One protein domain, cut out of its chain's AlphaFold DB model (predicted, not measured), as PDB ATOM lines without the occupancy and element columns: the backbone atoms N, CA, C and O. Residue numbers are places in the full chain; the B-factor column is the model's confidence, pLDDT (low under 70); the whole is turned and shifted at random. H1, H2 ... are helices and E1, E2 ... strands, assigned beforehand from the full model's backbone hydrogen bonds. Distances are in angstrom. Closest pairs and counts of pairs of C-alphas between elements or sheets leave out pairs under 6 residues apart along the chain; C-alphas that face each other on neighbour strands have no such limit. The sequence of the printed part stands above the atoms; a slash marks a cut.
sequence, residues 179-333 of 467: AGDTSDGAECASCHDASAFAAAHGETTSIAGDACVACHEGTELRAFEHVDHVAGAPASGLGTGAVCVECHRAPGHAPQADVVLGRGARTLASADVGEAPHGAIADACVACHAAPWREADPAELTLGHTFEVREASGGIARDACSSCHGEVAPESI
ATOM      1  N   ALA A 179     377.561 283.453 334.684       65.38
ATOM      2  CA  ALA A 179     376.479 284.363 334.340       65.38
ATOM      3  C   ALA A 179     375.441 284.514 335.473       65.38
ATOM      4  O   ALA A 179     374.886 285.595 335.627       65.38
ATOM      5  N   GLY A 180     375.243 283.484 336.306       55.84
ATOM      6  CA  GLY A 180     374.126 283.394 337.258       55.84
ATOM      7  C   GLY A 180     374.185 284.236 338.538       55.84
ATOM      8  O   GLY A 180     373.229 284.178 339.304       55.84
ATOM      9  N   ASP A 181     375.262 284.981 338.822       52.19
ATOM     10  CA  ASP A 181     375.508 285.452 340.202       52.19
ATOM     11  C   ASP A 181     375.390 286.975 340.437       52.19
ATOM     12  O   ASP A 181     375.475 287.415 341.583       52.19
ATOM     13  N   THR A 182     375.202 287.819 339.406       51.72
ATOM     14  CA  THR A 182     375.402 289.282 339.589       51.72
ATOM     15  C   THR A 182     374.497 290.248 338.821       51.72
ATOM     16  O   THR A 182     374.683 291.459 338.949       51.72
ATOM     17  N   SER A 183     373.508 289.802 338.044       53.97
ATOM     18  CA  SER A 183     372.730 290.745 337.232       53.97
ATOM     19  C   SER A 183     371.544 291.362 337.991       53.97
ATOM     20  O   SER A 183     370.488 290.740 338.123       53.97
ATOM     21  N   ASP A 184     371.686 292.609 338.442       54.91
ATOM     22  CA  ASP A 184     370.570 293.410 338.951       54.91
ATOM     23  C   ASP A 184     369.688 293.888 337.778       54.91
ATOM     24  O   ASP A 184     370.062 294.779 337.017       54.91
ATOM     25  N   GLY A 185     368.497 293.299 337.618       68.31
ATOM     26  CA  GLY A 185     367.472 293.758 336.667       68.31
ATOM     27  C   GLY A 185     366.888 292.652 335.783       68.31
ATOM     28  O   GLY A 185     367.580 291.724 335.379       68.31
ATOM     29  N   ALA A 186     365.592 292.761 335.461       71.94
ATOM     30  CA  ALA A 186     364.869 291.752 334.679       71.94
ATOM     31  C   ALA A 186     365.411 291.589 333.245       71.94
ATOM     32  O   ALA A 186     365.398 290.484 332.708       71.94
ATOM     33  N   GLU A 187     365.908 292.673 332.641       76.50
ATOM     34  CA  GLU A 187     366.491 292.649 331.293       76.50
ATOM     35  C   GLU A 187     367.795 291.846 331.269       76.50
ATOM     36  O   GLU A 187     367.946 290.946 330.448       76.50
ATOM     37  N   CYS A 188     368.697 292.087 332.222       79.75
ATOM     38  CA  CYS A 188     369.955 291.355 332.330       79.75
ATOM     39  C   CYS A 188     369.721 289.887 332.724       79.75
ATOM     40  O   CYS A 188     370.303 288.983 332.125       79.75
ATOM     41  N   ALA A 189     368.807 289.638 333.669       81.88
ATOM     42  CA  ALA A 189     368.465 288.289 334.114       81.88
ATOM     43  C   ALA A 189     367.965 287.406 332.962       81.88
ATOM     44  O   ALA A 189     368.275 286.224 332.940       81.88
ATOM     45  N   SER A 190     367.271 287.969 331.964       83.94
ATOM     46  CA  SER A 190     366.792 287.193 330.810       83.94
ATOM     47  C   SER A 190     367.898 286.461 330.047       83.94
ATOM     48  O   SER A 190     367.603 285.462 329.414       83.94
ATOM     49  N   CYS A 191     369.149 286.930 330.125       85.25
ATOM     50  CA  CYS A 191     370.310 286.319 329.473       85.25
ATOM     51  C   CYS A 191     371.296 285.685 330.466       85.25
ATOM     52  O   CYS A 191     372.099 284.837 330.084       85.25
ATOM     53  N   HIS A 192     371.258 286.118 331.727       83.69
ATOM     54  CA  HIS A 192     372.225 285.747 332.758       83.69
ATOM     55  C   HIS A 192     371.670 284.779 333.813       83.69
ATOM     56  O   HIS A 192     372.443 284.172 334.544       83.69
ATOM     57  N   ASP A 193     370.354 284.564 333.854       84.19
ATOM     58  CA  ASP A 193     369.687 283.607 334.732       84.19
ATOM     59  C   ASP A 193     368.828 282.640 333.907       84.19
ATOM     60  O   ASP A 193     367.935 283.036 333.157       84.19
ATOM     61  N   ALA A 194     369.089 281.341 334.042       82.75
ATOM     62  CA  ALA A 194     368.429 280.325 333.225       82.75
ATOM     63  C   ALA A 194     366.923 280.215 333.498       82.75
ATOM     64  O   ALA A 194     366.151 279.928 332.584       82.75
ATOM     65  N   SER A 195     366.491 280.474 334.738       81.31
ATOM     66  CA  SER A 195     365.066 280.482 335.082       81.31
ATOM     67  C   SER A 195     364.356 281.686 334.462       81.31
ATOM     68  O   SER A 195     363.256 281.541 333.935       81.31
ATOM     69  N   ALA A 196     364.982 282.862 334.476       84.38
ATOM     70  CA  ALA A 196     364.474 284.065 333.831       84.38
ATOM     71  C   ALA A 196     364.458 283.923 332.303       84.38
ATOM     72  O   ALA A 196     363.466 284.309 331.686       84.38
ATOM     73  N   PHE A 197     365.489 283.315 331.704       87.06
ATOM     74  CA  PHE A 197     365.503 282.976 330.278       87.06
ATOM     75  C   PHE A 197     364.328 282.055 329.921       87.06
ATOM     76  O   PHE A 197     363.552 282.359 329.015       87.06
ATOM     77  N   ALA A 198     364.151 280.951 330.655       84.06
ATOM     78  CA  ALA A 198     363.064 280.001 330.421       84.06
ATOM     79  C   ALA A 198     361.683 280.663 330.594       84.06
ATOM     80  O   ALA A 198     360.795 280.506 329.752       84.06
ATOM     81  N   ALA A 199     361.518 281.487 331.635       84.88
ATOM     82  CA  ALA A 199     360.292 282.239 331.881       84.88
ATOM     83  C   ALA A 199     359.981 283.250 330.765       84.88
ATOM     84  O   ALA A 199     358.820 283.373 330.363       84.88
ATOM     85  N   ALA A 200     360.994 283.940 330.227       85.94
ATOM     86  CA  ALA A 200     360.838 284.854 329.092       85.94
ATOM     87  C   ALA A 200     360.333 284.135 327.828       85.94
ATOM     88  O   ALA A 200     359.631 284.739 327.018       85.94
ATOM     89  N   HIS A 201     360.603 282.833 327.715       85.50
ATOM     90  CA  HIS A 201     360.154 281.972 326.620       85.50
ATOM     91  C   HIS A 201     358.913 281.131 326.968       85.50
ATOM     92  O   HIS A 201     358.575 280.182 326.265       85.50
ATOM     93  N   GLY A 202     358.178 281.510 328.022       85.25
ATOM     94  CA  GLY A 202     356.872 280.934 328.352       85.25
ATOM     95  C   GLY A 202     356.915 279.637 329.161       85.25
ATOM     96  O   GLY A 202     355.878 278.990 329.328       85.25
ATOM     97  N   GLU A 203     358.073 279.258 329.700       80.75
ATOM     98  CA  GLU A 203     358.200 278.077 330.549       80.75
ATOM     99  C   GLU A 203     357.902 278.408 332.012       80.75
ATOM    100  O   GLU A 203     358.319 279.429 332.553       80.75
ATOM    101  N   THR A 204     357.136 277.536 332.668       68.38
ATOM    102  CA  THR A 204     356.648 277.767 334.041       68.38
ATOM    103  C   THR A 204     357.353 276.911 335.089       68.38
ATOM    104  O   THR A 204     357.098 277.061 336.286       68.38
ATOM    105  N   THR A 205     358.251 276.018 334.675       63.22
ATOM    106  CA  THR A 205     359.054 275.210 335.592       63.22
ATOM    107  C   THR A 205     360.177 276.049 336.187       63.22
ATOM    108  O   THR A 205     361.091 276.473 335.492       63.22
ATOM    109  N   SER A 206     360.109 276.267 337.501       56.03
ATOM    110  CA  SER A 206     361.224 276.766 338.307       56.03
ATOM    111  C   SER A 206     362.319 275.704 338.331       56.03
ATOM    112  O   SER A 206     362.258 274.774 339.137       56.03
ATOM    113  N   ILE A 207     363.308 275.830 337.452       57.53
ATOM    114  CA  ILE A 207     364.474 274.948 337.436       57.53
ATOM    115  C   ILE A 207     365.573 275.674 338.204       57.53
ATOM    116  O   ILE A 207     366.347 276.453 337.653       57.53
ATOM    117  N   ALA A 208     365.578 275.484 339.522       51.91
ATOM    118  CA  ALA A 208     366.591 276.077 340.375       51.91
ATOM    119  C   ALA A 208     367.956 275.444 340.055       51.91
ATOM    120  O   ALA A 208     368.228 274.324 340.477       51.91
ATOM    121  N   GLY A 209     368.805 276.174 339.328       55.25
ATOM    122  CA  GLY A 209     370.243 275.902 339.230       55.25
ATOM    123  C   GLY A 209     370.758 275.258 337.939       55.25
ATOM    124  O   GLY A 209     371.971 275.255 337.744       55.25
ATOM    125  N   ASP A 210     369.901 274.782 337.030       63.81
ATOM    126  CA  ASP A 210     370.383 274.103 335.815       63.81
ATOM    127  C   ASP A 210     370.465 275.063 334.626       63.81
ATOM    128  O   ASP A 210     369.515 275.236 333.866       63.81
ATOM    129  N   ALA A 211     371.641 275.654 334.412       74.88
ATOM    130  CA  ALA A 211     371.899 276.525 333.264       74.88
ATOM    131  C   ALA A 211     371.720 275.834 331.894       74.88
ATOM    132  O   ALA A 211     371.493 276.499 330.885       74.88
ATOM    133  N   CYS A 212     371.743 274.499 331.853       82.62
ATOM    134  CA  CYS A 212     371.543 273.709 330.637       82.62
ATOM    135  C   CYS A 212     370.185 273.979 329.974       82.62
ATOM    136  O   CYS A 212     370.085 273.998 328.748       82.62
ATOM    137  N   VAL A 213     369.141 274.219 330.771       83.88
ATOM    138  CA  VAL A 213     367.768 274.401 330.269       83.88
ATOM    139  C   VAL A 213     367.570 275.738 329.562       83.88
ATOM    140  O   VAL A 213     366.617 275.884 328.802       83.88
ATOM    141  N   ALA A 214     368.495 276.688 329.740       84.75
ATOM    142  CA  ALA A 214     368.527 277.902 328.933       84.75
ATOM    143  C   ALA A 214     368.816 277.580 327.459       84.75
ATOM    144  O   ALA A 214     368.269 278.220 326.570       84.75
ATOM    145  N   CYS A 215     369.628 276.552 327.188       87.31
ATOM    146  CA  CYS A 215     370.021 276.184 325.828       87.31
ATOM    147  C   CYS A 215     369.262 274.972 325.277       87.31
ATOM    148  O   CYS A 215     369.124 274.848 324.062       87.31
ATOM    149  N   HIS A 216     368.768 274.089 326.145       87.56
ATOM    150  CA  HIS A 216     368.183 272.808 325.755       87.56
ATOM    151  C   HIS A 216     366.716 272.658 326.156       87.56
ATOM    152  O   HIS A 216     366.313 273.051 327.251       87.56
ATOM    153  N   GLU A 217     365.954 271.986 325.292       84.12
ATOM    154  CA  GLU A 217     364.669 271.372 325.620       84.12
ATOM    155  C   GLU A 217     364.853 269.845 325.617       84.12
ATOM    156  O   GLU A 217     364.931 269.184 324.579       84.12
ATOM    157  N   GLY A 218     365.032 269.266 326.808       84.62
ATOM    158  CA  GLY A 218     365.475 267.877 326.933       84.62
ATOM    159  C   GLY A 218     366.926 267.711 326.467       84.62
ATOM    160  O   GLY A 218     367.834 268.258 327.084       84.62
ATOM    161  N   THR A 219     367.151 266.930 325.407       79.50
ATOM    162  CA  THR A 219     368.485 266.720 324.801       79.50
ATOM    163  C   THR A 219     368.705 267.512 323.519       79.50
ATOM    164  O   THR A 219     369.809 267.498 322.978       79.50
ATOM    165  N   GLU A 220     367.671 268.162 322.994       84.31
ATOM    166  CA  GLU A 220     367.769 268.942 321.764       84.31
ATOM    167  C   GLU A 220     368.121 270.390 322.111       84.31
ATOM    168  O   GLU A 220     367.679 270.920 323.133       84.31
ATOM    169  N   LEU A 221     368.968 271.019 321.293       87.12
ATOM    170  CA  LEU A 221     369.190 272.458 321.391       87.12
ATOM    171  C   LEU A 221     367.894 273.175 321.025       87.12
ATOM    172  O   LEU A 221     367.237 272.822 320.044       87.12
ATOM    173  N   ARG A 222     367.556 274.209 321.792       88.25
ATOM    174  CA  ARG A 222     366.446 275.093 321.457       88.25
ATOM    175  C   ARG A 222     366.706 275.710 320.090       88.25
ATOM    176  O   ARG A 222     367.783 276.242 319.822       88.25
ATOM    177  N   ALA A 223     365.694 275.651 319.241       84.25
ATOM    178  CA  ALA A 223     365.693 276.313 317.953       84.25
ATOM    179  C   ALA A 223     364.603 277.380 317.960       84.25
ATOM    180  O   ALA A 223     363.469 277.122 318.365       84.25
ATOM    181  N   PHE A 224     364.946 278.569 317.477       86.62
ATOM    182  CA  PHE A 224     363.994 279.658 317.304       86.62
ATOM    183  C   PHE A 224     363.840 279.923 315.812       86.62
ATOM    184  O   PHE A 224     364.825 280.029 315.081       86.62
ATOM    185  N   GLU A 225     362.595 280.015 315.342       86.50
ATOM    186  CA  GLU A 225     362.318 280.350 313.939       86.50
ATOM    187  C   GLU A 225     362.828 281.762 313.606       86.50
ATOM    188  O   GLU A 225     363.367 282.009 312.523       86.50
ATOM    189  N   HIS A 226     362.679 282.676 314.565       87.50
ATOM    190  CA  HIS A 226     363.162 284.043 314.502       87.50
ATOM    191  C   HIS A 226     363.695 284.491 315.863       87.50
ATOM    192  O   HIS A 226     363.176 284.075 316.894       87.50
ATOM    193  N   VAL A 227     364.700 285.366 315.831       85.50
ATOM    194  CA  VAL A 227     365.149 286.146 316.988       85.50
ATOM    195  C   VAL A 227     364.802 287.599 316.727       85.50
ATOM    196  O   VAL A 227     365.209 288.172 315.709       85.50
ATOM    197  N   ASP A 228     364.037 288.201 317.626       86.00
ATOM    198  CA  ASP A 228     363.645 289.596 317.486       86.00
ATOM    199  C   ASP A 228     364.824 290.555 317.735       86.00
ATOM    200  O   ASP A 228     365.844 290.217 318.332       86.00
ATOM    201  N   HIS A 229     364.680 291.795 317.272       81.50
ATOM    202  CA  HIS A 229     365.510 292.932 317.689       81.50
ATOM    203  C   HIS A 229     367.030 292.886 317.433       81.50
ATOM    204  O   HIS A 229     367.728 293.738 317.978       81.50
ATOM    205  N   VAL A 230     367.561 292.049 316.535       80.44
ATOM    206  CA  VAL A 230     368.978 292.172 316.127       80.44
ATOM    207  C   VAL A 230     369.167 293.447 315.302       80.44
ATOM    208  O   VAL A 230     368.680 293.550 314.169       80.44
ATOM    209  N   ALA A 231     369.811 294.452 315.899       82.94
ATOM    210  CA  ALA A 231     369.826 295.839 315.434       82.94
ATOM    211  C   ALA A 231     368.431 296.398 315.074       82.94
ATOM    212  O   ALA A 231     368.280 297.161 314.117       82.94
ATOM    213  N   GLY A 232     367.390 296.001 315.811       83.56
ATOM    214  CA  GLY A 232     366.018 296.465 315.578       83.56
ATOM    215  C   GLY A 232     365.271 295.781 314.425       83.56
ATOM    216  O   GLY A 232     364.184 296.236 314.067       83.56
ATOM    217  N   ALA A 233     365.801 294.691 313.863       86.69
ATOM    218  CA  ALA A 233     365.120 293.869 312.864       86.69
ATOM    219  C   ALA A 233     365.161 292.379 313.250       86.69
ATOM    220  O   ALA A 233     366.142 291.938 313.849       86.69
ATOM    221  N   PRO A 234     364.146 291.577 312.881       89.19
ATOM    222  CA  PRO A 234     364.181 290.143 313.133       89.19
ATOM    223  C   PRO A 234     365.325 289.475 312.356       89.19
ATOM    224  O   PRO A 234     365.696 289.889 311.246       89.19
ATOM    225  N   ALA A 235     365.905 288.440 312.949       89.19
ATOM    226  CA  ALA A 235     366.847 287.526 312.318       89.19
ATOM    227  C   ALA A 235     366.188 286.152 312.169       89.19
ATOM    228  O   ALA A 235     365.430 285.736 313.035       89.19
ATOM    229  N   SER A 236     366.452 285.460 311.063       89.75
ATOM    230  CA  SER A 236     365.912 284.122 310.782       89.75
ATOM    231  C   SER A 236     366.967 283.290 310.058       89.75
ATOM    232  O   SER A 236     367.948 283.848 309.566       89.75
ATOM    233  N   GLY A 237     366.773 281.970 309.997       86.25
ATOM    234  CA  GLY A 237     367.696 281.064 309.303       86.25
ATOM    235  C   GLY A 237     369.005 280.783 310.049       86.25
ATOM    236  O   GLY A 237     369.959 280.335 309.429       86.25
ATOM    237  N   LEU A 238     369.046 281.035 311.362       87.94
ATOM    238  CA  LEU A 238     370.213 280.794 312.224       87.94
ATOM    239  C   LEU A 238     370.283 279.356 312.779       87.94
ATOM    240  O   LEU A 238     371.252 279.015 313.456       87.94
ATOM    241  N   GLY A 239     369.237 278.550 312.551       89.44
ATOM    242  CA  GLY A 239     369.068 277.204 313.118       89.44
ATOM    243  C   GLY A 239     369.234 277.183 314.630       89.44
ATOM    244  O   GLY A 239     368.674 278.034 315.327       89.44
ATOM    245  N   THR A 240     370.028 276.243 315.147       90.75
ATOM    246  CA  THR A 240     370.306 276.182 316.592       90.75
ATOM    247  C   THR A 240     371.130 277.369 317.085       90.75
ATOM    248  O   THR A 240     371.150 277.642 318.276       90.75
ATOM    249  N   GLY A 241     371.768 278.127 316.189       91.81
ATOM    250  CA  GLY A 241     372.459 279.376 316.507       91.81
ATOM    251  C   GLY A 241     371.579 280.475 317.075       91.81
ATOM    252  O   GLY A 241     372.065 281.375 317.761       91.81
ATOM    253  N   ALA A 242     370.274 280.396 316.817       92.19
ATOM    254  CA  ALA A 242     369.316 281.370 317.305       92.19
ATOM    255  C   ALA A 242     369.324 281.478 318.842       92.19
ATOM    256  O   ALA A 242     369.195 282.582 319.363       92.19
ATOM    257  N   VAL A 243     369.587 280.378 319.565       92.00
ATOM    258  CA  VAL A 243     369.694 280.396 321.037       92.00
ATOM    259  C   VAL A 243     370.846 281.263 321.535       92.00
ATOM    260  O   VAL A 243     370.715 281.951 322.541       92.00
ATOM    261  N   CYS A 244     371.960 281.296 320.800       93.06
ATOM    262  CA  CYS A 244     373.084 282.169 321.118       93.06
ATOM    263  C   CYS A 244     372.708 283.634 320.863       93.06
ATOM    264  O   CYS A 244     373.053 284.523 321.638       93.06
ATOM    265  N   VAL A 245     371.983 283.888 319.774       93.12
ATOM    266  CA  VAL A 245     371.615 285.239 319.337       93.12
ATOM    267  C   VAL A 245     370.594 285.904 320.264       93.12
ATOM    268  O   VAL A 245     370.607 287.127 320.356       93.12
ATOM    269  N   GLU A 246     369.784 285.158 321.019       90.94
ATOM    270  CA  GLU A 246     368.888 285.748 322.032       90.94
ATOM    271  C   GLU A 246     369.641 286.592 323.077       90.94
ATOM    272  O   GLU A 246     369.158 287.659 323.474       90.94
ATOM    273  N   CYS A 247     370.852 286.164 323.452       90.31
ATOM    274  CA  CYS A 247     371.706 286.864 324.415       90.31
ATOM    275  C   CYS A 247     372.777 287.739 323.739       90.31
ATOM    276  O   CYS A 247     373.092 288.830 324.210       90.31
ATOM    277  N   HIS A 248     373.327 287.292 322.609       92.69
ATOM    278  CA  HIS A 248     374.462 287.929 321.930       92.69
ATOM    279  C   HIS A 248     374.043 288.905 320.819       92.69
ATOM    280  O   HIS A 248     374.547 288.839 319.699       92.69
ATOM    281  N   ARG A 249     373.103 289.806 321.125       88.12
ATOM    282  CA  ARG A 249     372.517 290.781 320.177       88.12
ATOM    283  C   ARG A 249     372.422 292.207 320.723       88.12
ATOM    284  O   ARG A 249     371.574 292.977 320.278       88.12
ATOM    285  N   ALA A 250     373.187 292.524 321.764       80.00
ATOM    286  CA  ALA A 250     373.108 293.807 322.454       80.00
ATOM    287  C   ALA A 250     374.168 294.768 321.894       80.00
ATOM    288  O   ALA A 250     375.360 294.595 322.203       80.00
ATOM    289  N   PRO A 251     373.778 295.803 321.121       69.69
ATOM    290  CA  PRO A 251     374.735 296.738 320.554       69.69
ATOM    291  C   PRO A 251     375.527 297.438 321.663       69.69
ATOM    292  O   PRO A 251     374.953 298.108 322.517       69.69
ATOM    293  N   GLY A 252     376.851 297.272 321.638       72.62
ATOM    294  CA  GLY A 252     377.768 297.851 322.625       72.62
ATOM    295  C   GLY A 252     378.180 296.942 323.785       72.62
ATOM    296  O   GLY A 252     379.155 297.274 324.451       72.62
ATOM    297  N   HIS A 253     377.546 295.780 323.989       81.12
ATOM    298  CA  HIS A 253     378.004 294.796 324.994       81.12
ATOM    299  C   HIS A 253     378.330 293.446 324.389       81.12
ATOM    300  O   HIS A 253     379.435 292.942 324.575       81.12
ATOM    301  N   ALA A 254     377.385 292.899 323.635       88.88
ATOM    302  CA  ALA A 254     377.496 291.601 322.998       88.88
ATOM    303  C   ALA A 254     376.946 291.708 321.568       88.88
ATOM    304  O   ALA A 254     375.858 291.204 321.295       88.88
ATOM    305  N   PRO A 255     377.641 292.425 320.663       94.00
ATOM    306  CA  PRO A 255     377.134 292.703 319.324       94.00
ATOM    307  C   PRO A 255     377.418 291.571 318.326       94.00
ATOM    308  O   PRO A 255     377.431 291.816 317.121       94.00
ATOM    309  N   GLN A 256     377.702 290.348 318.786       95.00
ATOM    310  CA  GLN A 256     378.152 289.276 317.897       95.00
ATOM    311  C   GLN A 256     377.114 288.968 316.816       95.00
ATOM    312  O   GLN A 256     377.470 288.835 315.649       95.00
ATOM    313  N   ALA A 257     375.826 288.926 317.166       94.44
ATOM    314  CA  ALA A 257     374.762 288.738 316.186       94.44
ATOM    315  C   ALA A 257     374.617 289.934 315.238       94.44
ATOM    316  O   ALA A 257     374.365 289.742 314.049       94.44
ATOM    317  N   ASP A 258     374.785 291.162 315.737       93.75
ATOM    318  CA  ASP A 258     374.756 292.361 314.900       93.75
ATOM    319  C   ASP A 258     375.868 292.296 313.850       93.75
ATOM    320  O   ASP A 258     375.599 292.444 312.659       93.75
ATOM    321  N   VAL A 259     377.101 291.996 314.262       94.88
ATOM    322  CA  VAL A 259     378.254 291.909 313.360       94.88
ATOM    323  C   VAL A 259     378.145 290.718 312.421       94.88
ATOM    324  O   VAL A 259     378.324 290.899 311.214       94.88
ATOM    325  N   VAL A 260     377.796 289.524 312.919       94.62
ATOM    326  CA  VAL A 260     377.650 288.342 312.059       94.62
ATOM    327  C   VAL A 260     376.605 288.605 310.979       94.62
ATOM    328  O   VAL A 260     376.848 288.264 309.833       94.62
ATOM    329  N   LEU A 261     375.505 289.302 311.284       92.69
ATOM    330  CA  LEU A 261     374.453 289.631 310.315       92.69
ATOM    331  C   LEU A 261     374.701 290.922 309.518       92.69
ATOM    332  O   LEU A 261     373.876 291.270 308.672       92.69
ATOM    333  N   GLY A 262     375.799 291.638 309.772       93.50
ATOM    334  CA  GLY A 262     376.131 292.893 309.094       93.50
ATOM    335  C   GLY A 262     375.170 294.045 309.410       93.50
ATOM    336  O   GLY A 262     374.761 294.796 308.522       93.50
ATOM    337  N   ARG A 263     374.756 294.169 310.673       92.88
ATOM    338  CA  ARG A 263     373.789 295.155 311.173       92.88
ATOM    339  C   ARG A 263     374.378 295.985 312.322       92.88
ATOM    340  O   ARG A 263     375.519 295.804 312.724       92.88
ATOM    341  N   GLY A 264     373.608 296.953 312.824       91.44
ATOM    342  CA  GLY A 264     373.961 297.752 314.011       91.44
ATOM    343  C   GLY A 264     374.865 298.966 313.752       91.44
ATOM    344  O   GLY A 264     374.975 299.833 314.624       91.44
ATOM    345  N   ALA A 265     375.450 299.072 312.555       94.69
ATOM    346  CA  ALA A 265     376.247 300.222 312.139       94.69
ATOM    347  C   ALA A 265     375.401 301.498 311.953       94.69
ATOM    348  O   ALA A 265     374.276 301.464 311.452       94.69
ATOM    349  N   ARG A 266     375.971 302.652 312.315       94.81
ATOM    350  CA  ARG A 266     375.393 303.996 312.139       94.81
ATOM    351  C   ARG A 266     375.950 304.718 310.919       94.81
ATOM    352  O   ARG A 266     375.302 305.619 310.383       94.81
ATOM    353  N   THR A 267     377.152 304.353 310.489       94.31
ATOM    354  CA  THR A 267     377.869 304.970 309.370       94.31
ATOM    355  C   THR A 267     377.803 304.127 308.090       94.31
ATOM    356  O   THR A 267     378.104 304.627 307.004       94.31
ATOM    357  N   LEU A 268     377.333 302.888 308.166       93.12
ATOM    358  CA  LEU A 268     377.170 302.011 307.011       93.12
ATOM    359  C   LEU A 268     375.713 301.564 306.904       93.12
ATOM    360  O   LEU A 268     375.142 301.098 307.888       93.12
ATOM    361  N   ALA A 269     375.099 301.720 305.730       86.56
ATOM    362  CA  ALA A 269     373.765 301.177 305.516       86.56
ATOM    363  C   ALA A 269     373.870 299.663 305.292       86.56
ATOM    364  O   ALA A 269     374.737 299.197 304.561       86.56
ATOM    365  N   SER A 270     372.957 298.889 305.881       73.31
ATOM    366  CA  SER A 270     372.965 297.422 305.776       73.31
ATOM    367  C   SER A 270     372.825 296.896 304.343       73.31
ATOM    368  O   SER A 270     373.220 295.774 304.065       73.31
ATOM    369  N   ALA A 271     372.280 297.690 303.420       70.38
ATOM    370  CA  ALA A 271     372.193 297.323 302.008       70.38
ATOM    371  C   ALA A 271     373.546 297.388 301.272       70.38
ATOM    372  O   ALA A 271     373.664 296.841 300.178       70.38
ATOM    373  N   ASP A 272     374.549 298.054 301.852       75.38
ATOM    374  CA  ASP A 272     375.846 298.297 301.209       75.38
ATOM    375  C   ASP A 272     376.854 297.163 301.454       75.38
ATOM    376  O   ASP A 272     377.932 297.135 300.861       75.38
ATOM    377  N   VAL A 273     376.506 296.217 302.324       76.75
ATOM    378  CA  VAL A 273     377.344 295.092 302.737       76.75
ATOM    379  C   VAL A 273     376.701 293.808 302.246       76.75
ATOM    380  O   VAL A 273     375.528 293.553 302.499       76.75
ATOM    381  N   GLY A 274     377.464 293.045 301.460       74.44
ATOM    382  CA  GLY A 274     377.021 291.778 300.883       74.44
ATOM    383  C   GLY A 274     376.657 290.731 301.940       74.44
ATOM    384  O   GLY A 274     376.654 290.996 303.140       74.44
ATOM    385  N   GLU A 275     376.349 289.521 301.481       77.12
ATOM    386  CA  GLU A 275     375.958 288.421 302.367       77.12
ATOM    387  C   GLU A 275     377.008 288.153 303.455       77.12
ATOM    388  O   GLU A 275     378.207 288.128 303.186       77.12
ATOM    389  N   ALA A 276     376.528 287.928 304.678       85.81
ATOM    390  CA  ALA A 276     377.311 287.500 305.826       85.81
ATOM    391  C   ALA A 276     377.763 286.038 305.660       85.81
ATOM    392  O   ALA A 276     376.943 285.139 305.874       85.81
ATOM    393  N   PRO A 277     379.039 285.750 305.334       87.94
ATOM    394  CA  PRO A 277     379.433 284.397 304.935       87.94
ATOM    395  C   PRO A 277     379.203 283.361 306.041       87.94
ATOM    396  O   PRO A 277     378.705 282.272 305.771       87.94
ATOM    397  N   HIS A 278     379.501 283.716 307.295       92.69
ATOM    398  CA  HIS A 278     379.261 282.839 308.444       92.69
ATOM    399  C   HIS A 278     377.847 282.972 309.024       92.69
ATOM    400  O   HIS A 278     377.346 282.025 309.623       92.69
ATOM    401  N   GLY A 279     377.167 284.101 308.794       89.75
ATOM    402  CA  GLY A 279     375.757 284.269 309.161       89.75
ATOM    403  C   GLY A 279     374.803 283.406 308.326       89.75
ATOM    404  O   GLY A 279     373.678 283.167 308.749       89.75
ATOM    405  N   ALA A 280     375.248 282.918 307.164       89.38
ATOM    406  CA  ALA A 280     374.489 282.026 306.286       89.38
ATOM    407  C   ALA A 280     374.650 280.525 306.617       89.38
ATOM    408  O   ALA A 280     374.093 279.676 305.916       89.38
ATOM    409  N   ILE A 281     375.422 280.173 307.651       90.62
ATOM    410  CA  ILE A 281     375.591 278.783 308.091       90.62
ATOM    411  C   ILE A 281     374.332 278.348 308.851       90.62
ATOM    412  O   ILE A 281     373.887 279.042 309.759       90.62
ATOM    413  N   ALA A 282     373.782 277.182 308.489       80.56
ATOM    414  CA  ALA A 282     372.484 276.696 308.971       80.56
ATOM    415  C   ALA A 282     372.380 276.536 310.499       80.56
ATOM    416  O   ALA A 282     371.269 276.573 310.999       80.56
ATOM    417  N   ASP A 283     373.504 276.436 311.215       88.88
ATOM    418  CA  ASP A 283     373.606 276.423 312.681       88.88
ATOM    419  C   ASP A 283     374.697 277.406 313.137       88.88
ATOM    420  O   ASP A 283     375.675 277.035 313.797       88.88
ATOM    421  N   ALA A 284     374.574 278.662 312.693       87.38
ATOM    422  CA  ALA A 284     375.507 279.743 313.009       87.38
ATOM    423  C   ALA A 284     375.840 279.788 314.516       87.38
ATOM    424  O   ALA A 284     375.056 279.356 315.352       87.38
ATOM    425  N   CYS A 285     377.013 280.296 314.894       94.06
ATOM    426  CA  CYS A 285     377.539 280.244 316.269       94.06
ATOM    427  C   CYS A 285     377.869 278.813 316.746       94.06
ATOM    428  O   CYS A 285     379.043 278.513 316.951       94.06
ATOM    429  N   VAL A 286     376.883 277.917 316.870       93.25
ATOM    430  CA  VAL A 286     377.041 276.541 317.385       93.25
ATOM    431  C   VAL A 286     378.014 275.734 316.528       93.25
ATOM    432  O   VAL A 286     378.890 275.066 317.072       93.25
ATOM    433  N   ALA A 287     377.939 275.859 315.200       91.88
ATOM    434  CA  ALA A 287     378.830 275.152 314.278       91.88
ATOM    435  C   ALA A 287     380.328 275.431 314.516       91.88
ATOM    436  O   ALA A 287     381.158 274.587 314.187       91.88
ATOM    437  N   CYS A 288     380.675 276.590 315.088       93.12
ATOM    438  CA  CYS A 288     382.060 276.965 315.380       93.12
ATOM    439  C   CYS A 288     382.379 276.888 316.876       93.12
ATOM    440  O   CYS A 288     383.384 276.300 317.261       93.12
ATOM    441  N   HIS A 289     381.533 277.478 317.723       93.31
ATOM    442  CA  HIS A 289     381.770 277.605 319.162       93.31
ATOM    443  C   HIS A 289     381.500 276.314 319.927       93.31
ATOM    444  O   HIS A 289     382.100 276.098 320.972       93.31
ATOM    445  N   ALA A 290     380.631 275.452 319.402       90.44
ATOM    446  CA  ALA A 290     380.365 274.137 319.967       90.44
ATOM    447  C   ALA A 290     380.959 273.012 319.110       90.44
ATOM    448  O   ALA A 290     380.542 271.858 319.218       90.44
ATOM    449  N   ALA A 291     381.934 273.328 318.251       87.44
ATOM    450  CA  ALA A 291     382.622 272.322 317.455       87.44
ATOM    451  C   ALA A 291     383.235 271.241 318.373       87.44
ATOM    452  O   ALA A 291     383.722 271.563 319.461       87.44
ATOM    453  N   PRO A 292     383.192 269.957 317.974       79.19
ATOM    454  CA  PRO A 292     383.745 268.888 318.787       79.19
ATOM    455  C   PRO A 292     385.243 269.091 319.005       79.19
ATOM    456  O   PRO A 292     385.973 269.492 318.098       79.19
ATOM    457  N   TRP A 293     385.699 268.776 320.213       67.25
ATOM    458  CA  TRP A 293     387.107 268.858 320.579       67.25
ATOM    459  C   TRP A 293     387.809 267.535 320.253       67.25
ATOM    460  O   TRP A 293     387.383 266.471 320.703       67.25
ATOM    461  N   ARG A 294     388.886 267.588 319.461       61.53
ATOM    462  CA  ARG A 294     389.561 266.405 318.893       61.53
ATOM    463  C   ARG A 294     390.181 265.447 319.908       61.53
ATOM    464  O   ARG A 294     390.452 264.301 319.561       61.53
ATOM    465  N   GLU A 295     390.476 265.936 321.107       58.12
ATOM    466  CA  GLU A 295     391.107 265.147 322.171       58.12
ATOM    467  C   GLU A 295     390.105 264.277 322.941       58.12
ATOM    468  O   GLU A 295     390.518 263.391 323.686       58.12
ATOM    469  N   ALA A 296     388.797 264.475 322.734       54.03
ATOM    470  CA  ALA A 296     387.792 263.566 323.262       54.03
ATOM    471  C   ALA A 296     387.867 262.213 322.535       54.03
ATOM    472  O   ALA A 296     388.060 262.153 321.316       54.03
ATOM    473  N   ASP A 297     387.703 261.120 323.285       53.53
ATOM    474  CA  ASP A 297     387.541 259.778 322.723       53.53
ATOM    475  C   ASP A 297     386.497 259.836 321.585       53.53
ATOM    476  O   ASP A 297     385.412 260.387 321.787       53.53
ATOM    477  N   PRO A 298     386.767 259.293 320.382       54.44
ATOM    478  CA  PRO A 298     385.789 259.225 319.297       54.44
ATOM    479  C   PRO A 298     384.440 258.599 319.696       54.44
ATOM    480  O   PRO A 298     383.436 258.834 319.021       54.44
ATOM    481  N   ALA A 299     384.401 257.796 320.767       52.56
ATOM    482  CA  ALA A 299     383.177 257.248 321.353       52.56
ATOM    483  C   ALA A 299     382.372 258.259 322.204       52.56
ATOM    484  O   ALA A 299     381.203 258.007 322.493       52.56
ATOM    485  N   GLU A 300     382.963 259.400 322.560       53.50
ATOM    486  CA  GLU A 300     382.407 260.479 323.387       53.50
ATOM    487  C   GLU A 300     382.414 261.834 322.656       53.50
ATOM    488  O   GLU A 300     382.631 262.878 323.274       53.50
ATOM    489  N   LEU A 301     382.171 261.832 321.338       51.50
ATOM    490  CA  LEU A 301     381.999 263.047 320.531       51.50
ATOM    491  C   LEU A 301     380.820 263.882 321.054       51.50
ATOM    492  O   LEU A 301     379.689 263.798 320.579       51.50
ATOM    493  N   THR A 302     381.109 264.690 322.059       59.47
ATOM    494  CA  THR A 302     380.253 265.736 322.583       59.47
ATOM    495  C   THR A 302     380.648 267.043 321.917       59.47
ATOM    496  O   THR A 302     381.827 267.311 321.676       59.47
ATOM    497  N   LEU A 303     379.641 267.842 321.566       68.44
ATOM    498  CA  LEU A 303     379.854 269.225 321.155       68.44
ATOM    499  C   LEU A 303     380.622 269.970 322.255       68.44
ATOM    500  O   LEU A 303     380.431 269.694 323.444       68.44
ATOM    501  N   GLY A 304     381.468 270.914 321.851       80.44
ATOM    502  CA  GLY A 304     382.234 271.750 322.766       80.44
ATOM    503  C   GLY A 304     381.315 272.594 323.655       80.44
ATOM    504  O   GLY A 304     380.555 273.411 323.149       80.44
ATOM    505  N   HIS A 305     381.385 272.432 324.976       88.19
ATOM    506  CA  HIS A 305     380.643 273.262 325.945       88.19
ATOM    507  C   HIS A 305     381.523 274.325 326.623       88.19
ATOM    508  O   HIS A 305     381.083 274.997 327.554       88.19
ATOM    509  N   THR A 306     382.760 274.504 326.150       83.06
ATOM    510  CA  THR A 306     383.590 275.665 326.510       83.06
ATOM    511  C   THR A 306     383.107 276.929 325.800       83.06
ATOM    512  O   THR A 306     383.333 278.032 326.292       83.06
ATOM    513  N   PHE A 307     382.431 276.765 324.652       88.81
ATOM    514  CA  PHE A 307     382.046 277.825 323.713       88.81
ATOM    515  C   PHE A 307     383.230 278.624 323.149       88.81
ATOM    516  O   PHE A 307     383.051 279.670 322.516       88.81
ATOM    517  N   GLU A 308     384.451 278.133 323.349       87.25
ATOM    518  CA  GLU A 308     385.664 278.742 322.835       87.25
ATOM    519  C   GLU A 308     386.029 278.117 321.490       87.25
ATOM    520  O   GLU A 308     386.196 276.909 321.364       87.25
ATOM    521  N   VAL A 309     386.240 278.963 320.483       87.75
ATOM    522  CA  VAL A 309     386.764 278.547 319.168       87.75
ATOM    523  C   VAL A 309     388.292 278.383 319.220       87.75
ATOM    524  O   VAL A 309     388.944 278.255 318.190       87.75
ATOM    525  N   ARG A 310     388.906 278.437 320.408       79.12
ATOM    526  CA  ARG A 310     390.357 278.364 320.590       79.12
ATOM    527  C   ARG A 310     390.786 277.013 321.139       79.12
ATOM    528  O   ARG A 310     390.068 276.364 321.893       79.12
ATOM    529  N   GLU A 311     391.984 276.604 320.753       73.00
ATOM    530  CA  GLU A 311     392.686 275.484 321.377       73.00
ATOM    531  C   GLU A 311     393.406 275.967 322.642       73.00
ATOM    532  O   GLU A 311     393.688 277.159 322.790       73.00
ATOM    533  N   ALA A 312     393.799 275.038 323.518       65.62
ATOM    534  CA  ALA A 312     394.589 275.352 324.715       65.62
ATOM    535  C   ALA A 312     395.923 276.062 324.394       65.62
ATOM    536  O   ALA A 312     396.467 276.787 325.223       65.62
ATOM    537  N   SER A 313     396.431 275.893 323.168       66.81
ATOM    538  CA  SER A 313     397.617 276.577 322.634       66.81
ATOM    539  C   SER A 313     397.401 278.071 322.339       66.81
ATOM    540  O   SER A 313     398.352 278.779 322.007       66.81
ATOM    541  N   GLY A 314     396.157 278.555 322.414       72.00
ATOM    542  CA  GLY A 314     395.757 279.916 322.068       72.00
ATOM    543  C   GLY A 314     395.457 280.129 320.579       72.00
ATOM    544  O   GLY A 314     394.980 281.208 320.221       72.00
ATOM    545  N   GLY A 315     395.698 279.140 319.711       76.62
ATOM    546  CA  GLY A 315     395.316 279.171 318.291       76.62
ATOM    547  C   GLY A 315     393.810 278.988 318.067       76.62
ATOM    548  O   GLY A 315     393.084 278.631 318.991       76.62
ATOM    549  N   ILE A 316     393.327 279.238 316.845       82.94
ATOM    550  CA  ILE A 316     391.946 278.901 316.456       82.94
ATOM    551  C   ILE A 316     391.852 277.384 316.261       82.94
ATOM    552  O   ILE A 316     392.667 276.803 315.546       82.94
ATOM    553  N   ALA A 317     390.844 276.755 316.860       85.94
ATOM    554  CA  ALA A 317     390.574 275.331 316.739       85.94
ATOM    555  C   ALA A 317     390.319 274.953 315.284       85.94
ATOM    556  O   ALA A 317     389.335 275.377 314.673       85.94
ATOM    557  N   ARG A 318     391.197 274.113 314.723       86.88
ATOM    558  CA  ARG A 318     391.077 273.676 313.323       86.88
ATOM    559  C   ARG A 318     389.731 273.007 313.050       86.88
ATOM    560  O   ARG A 318     389.166 273.182 311.970       86.88
ATOM    561  N   ASP A 319     389.217 272.252 314.013       87.38
ATOM    562  CA  ASP A 319     387.973 271.500 313.859       87.38
ATOM    563  C   ASP A 319     386.733 272.405 313.768       87.38
ATOM    564  O   ASP A 319     385.758 272.023 313.124       87.38
ATOM    565  N   ALA A 320     386.799 273.643 314.273       90.62
ATOM    566  CA  ALA A 320     385.745 274.641 314.077       90.62
ATOM    567  C   ALA A 320     385.664 275.166 312.630       90.62
ATOM    568  O   ALA A 320     384.655 275.748 312.235       90.62
ATOM    569  N   CYS A 321     386.722 274.979 311.832       92.56
ATOM    570  CA  CYS A 321     386.818 275.489 310.461       92.56
ATOM    571  C   CYS A 321     386.791 274.380 309.398       92.56
ATOM    572  O   CYS A 321     386.412 274.628 308.250       92.56
ATOM    573  N   SER A 322     387.234 273.169 309.744       91.56
ATOM    574  CA  SER A 322     387.600 272.131 308.772       91.56
ATOM    575  C   SER A 322     386.421 271.544 307.992       91.56
ATOM    576  O   SER A 322     386.602 271.112 306.853       91.56
ATOM    577  N   SER A 323     385.204 271.594 308.541       90.56
ATOM    578  CA  SER A 323     383.983 271.153 307.851       90.56
ATOM    579  C   SER A 323     383.692 271.960 306.578       90.56
ATOM    580  O   SER A 323     383.175 271.407 305.607       90.56
ATOM    581  N   CYS A 324     384.077 273.241 306.557       92.75
ATOM    582  CA  CYS A 324     383.865 274.158 305.434       92.75
ATOM    583  C   CYS A 324     385.156 274.465 304.663       92.75
ATOM    584  O   CYS A 324     385.133 274.610 303.441       92.75
ATOM    585  N   HIS A 325     386.288 274.560 305.364       93.81
ATOM    586  CA  HIS A 325     387.570 274.986 304.794       93.81
ATOM    587  C   HIS A 325     388.571 273.839 304.579       93.81
ATOM    588  O   HIS A 325     389.681 274.072 304.099       93.81
ATOM    589  N   GLY A 326     388.193 272.597 304.891       93.81
ATOM    590  CA  GLY A 326     389.050 271.426 304.731       93.81
ATOM    591  C   GLY A 326     390.298 271.496 305.614       93.81
ATOM    592  O   GLY A 326     390.232 271.830 306.792       93.81
ATOM    593  N   GLU A 327     391.458 271.177 305.042       93.06
ATOM    594  CA  GLU A 327     392.739 271.153 305.767       93.06
ATOM    595  C   GLU A 327     393.443 272.520 305.830       93.06
ATOM    596  O   GLU A 327     394.584 272.614 306.289       93.06
ATOM    597  N   VAL A 328     392.797 273.589 305.354       93.25
ATOM    598  CA  VAL A 328     393.381 274.932 305.393       93.25
ATOM    599  C   VAL A 328     393.532 275.366 306.849       93.25
ATOM    600  O   VAL A 328     392.574 275.355 307.619       93.25
ATOM    601  N   ALA A 329     394.749 275.757 307.229       89.88
ATOM    602  CA  ALA A 329     395.007 276.314 308.550       89.88
ATOM    603  C   ALA A 329     394.159 277.586 308.759       89.88
ATOM    604  O   ALA A 329     394.111 278.404 307.834       89.88
ATOM    605  N   PRO A 330     393.528 277.791 309.929       89.00
ATOM    606  CA  PRO A 330     392.668 278.949 310.175       89.00
ATOM    607  C   PRO A 330     393.304 280.304 309.831       89.00
ATOM    608  O   PRO A 330     392.674 281.148 309.203       89.00
ATOM    609  N   GLU A 331     394.595 280.484 310.112       87.94
ATOM    610  CA  GLU A 331     395.373 281.706 309.835       87.94
ATOM    611  C   GLU A 331     395.677 281.902 308.337       87.94
ATOM    612  O   GLU A 331     396.243 282.911 307.903       87.94
ATOM    613  N   SER A 332     395.361 280.895 307.528       92.00
ATOM    614  CA  SER A 332     395.481 280.920 306.073       92.00
ATOM    615  C   SER A 332     394.141 281.098 305.368       92.00
ATOM    616  O   SER A 332     394.126 281.389 304.169       92.00
ATOM    617  N   ILE A 333     393.024 280.965 306.087       90.75
ATOM    618  CA  ILE A 333     391.696 281.201 305.531       90.75
ATOM    619  C   ILE A 333     391.572 282.687 305.201       90.75
ATOM    620  O   ILE A 333     391.866 283.555 306.021       90.75
TER     621      ILE A 333
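This is residues 179 to 333 of the 467 residues of an uncharacterized protein of Sandaracinus amylolyticus (UniProt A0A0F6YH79). What is the shape? It has little regular structure: H4 and H6 touch near the middle, the hairpin E1-E2 packs on H4 mainly through E1, H1 to H3 lie at one end, and H7 lies at the other. What builds it? Of 155 printed residues, 52 are in H1 H2 H3 E1 E2 H4 H5 H6 H7, mostly helix. It is compact, with spans of 47, 46 and 27 A and a radius of gyration of the C-alphas of 16.8 A.

What pairs? In the antiparallel hairpin of E1, residues 226 to 230, and E2, residues 233 to 236, N 227 and O 235 are 2.9 A apart. What touches? H4, residues 239 to 247, touches H6, residues 286 to 289; the closest C-alphas, of Gly 241 and Val 286, are 5.5 A apart. In H4, 2 of 5 O i to N i+4 and 5 of 6 O i to N i+3 pairs are within hydrogen-bond range.

Which helix is first? H1, residues 186 to 192, begins at (364.869, 291.752, 334.679). Which is last? H7, residues 319 to 325, ends at (387.570, 274.986, 304.794).

Any cut? The printed part has no cut. Where is confidence low? The pLDDT is under 70 in 28 residues, among them 293 to 303.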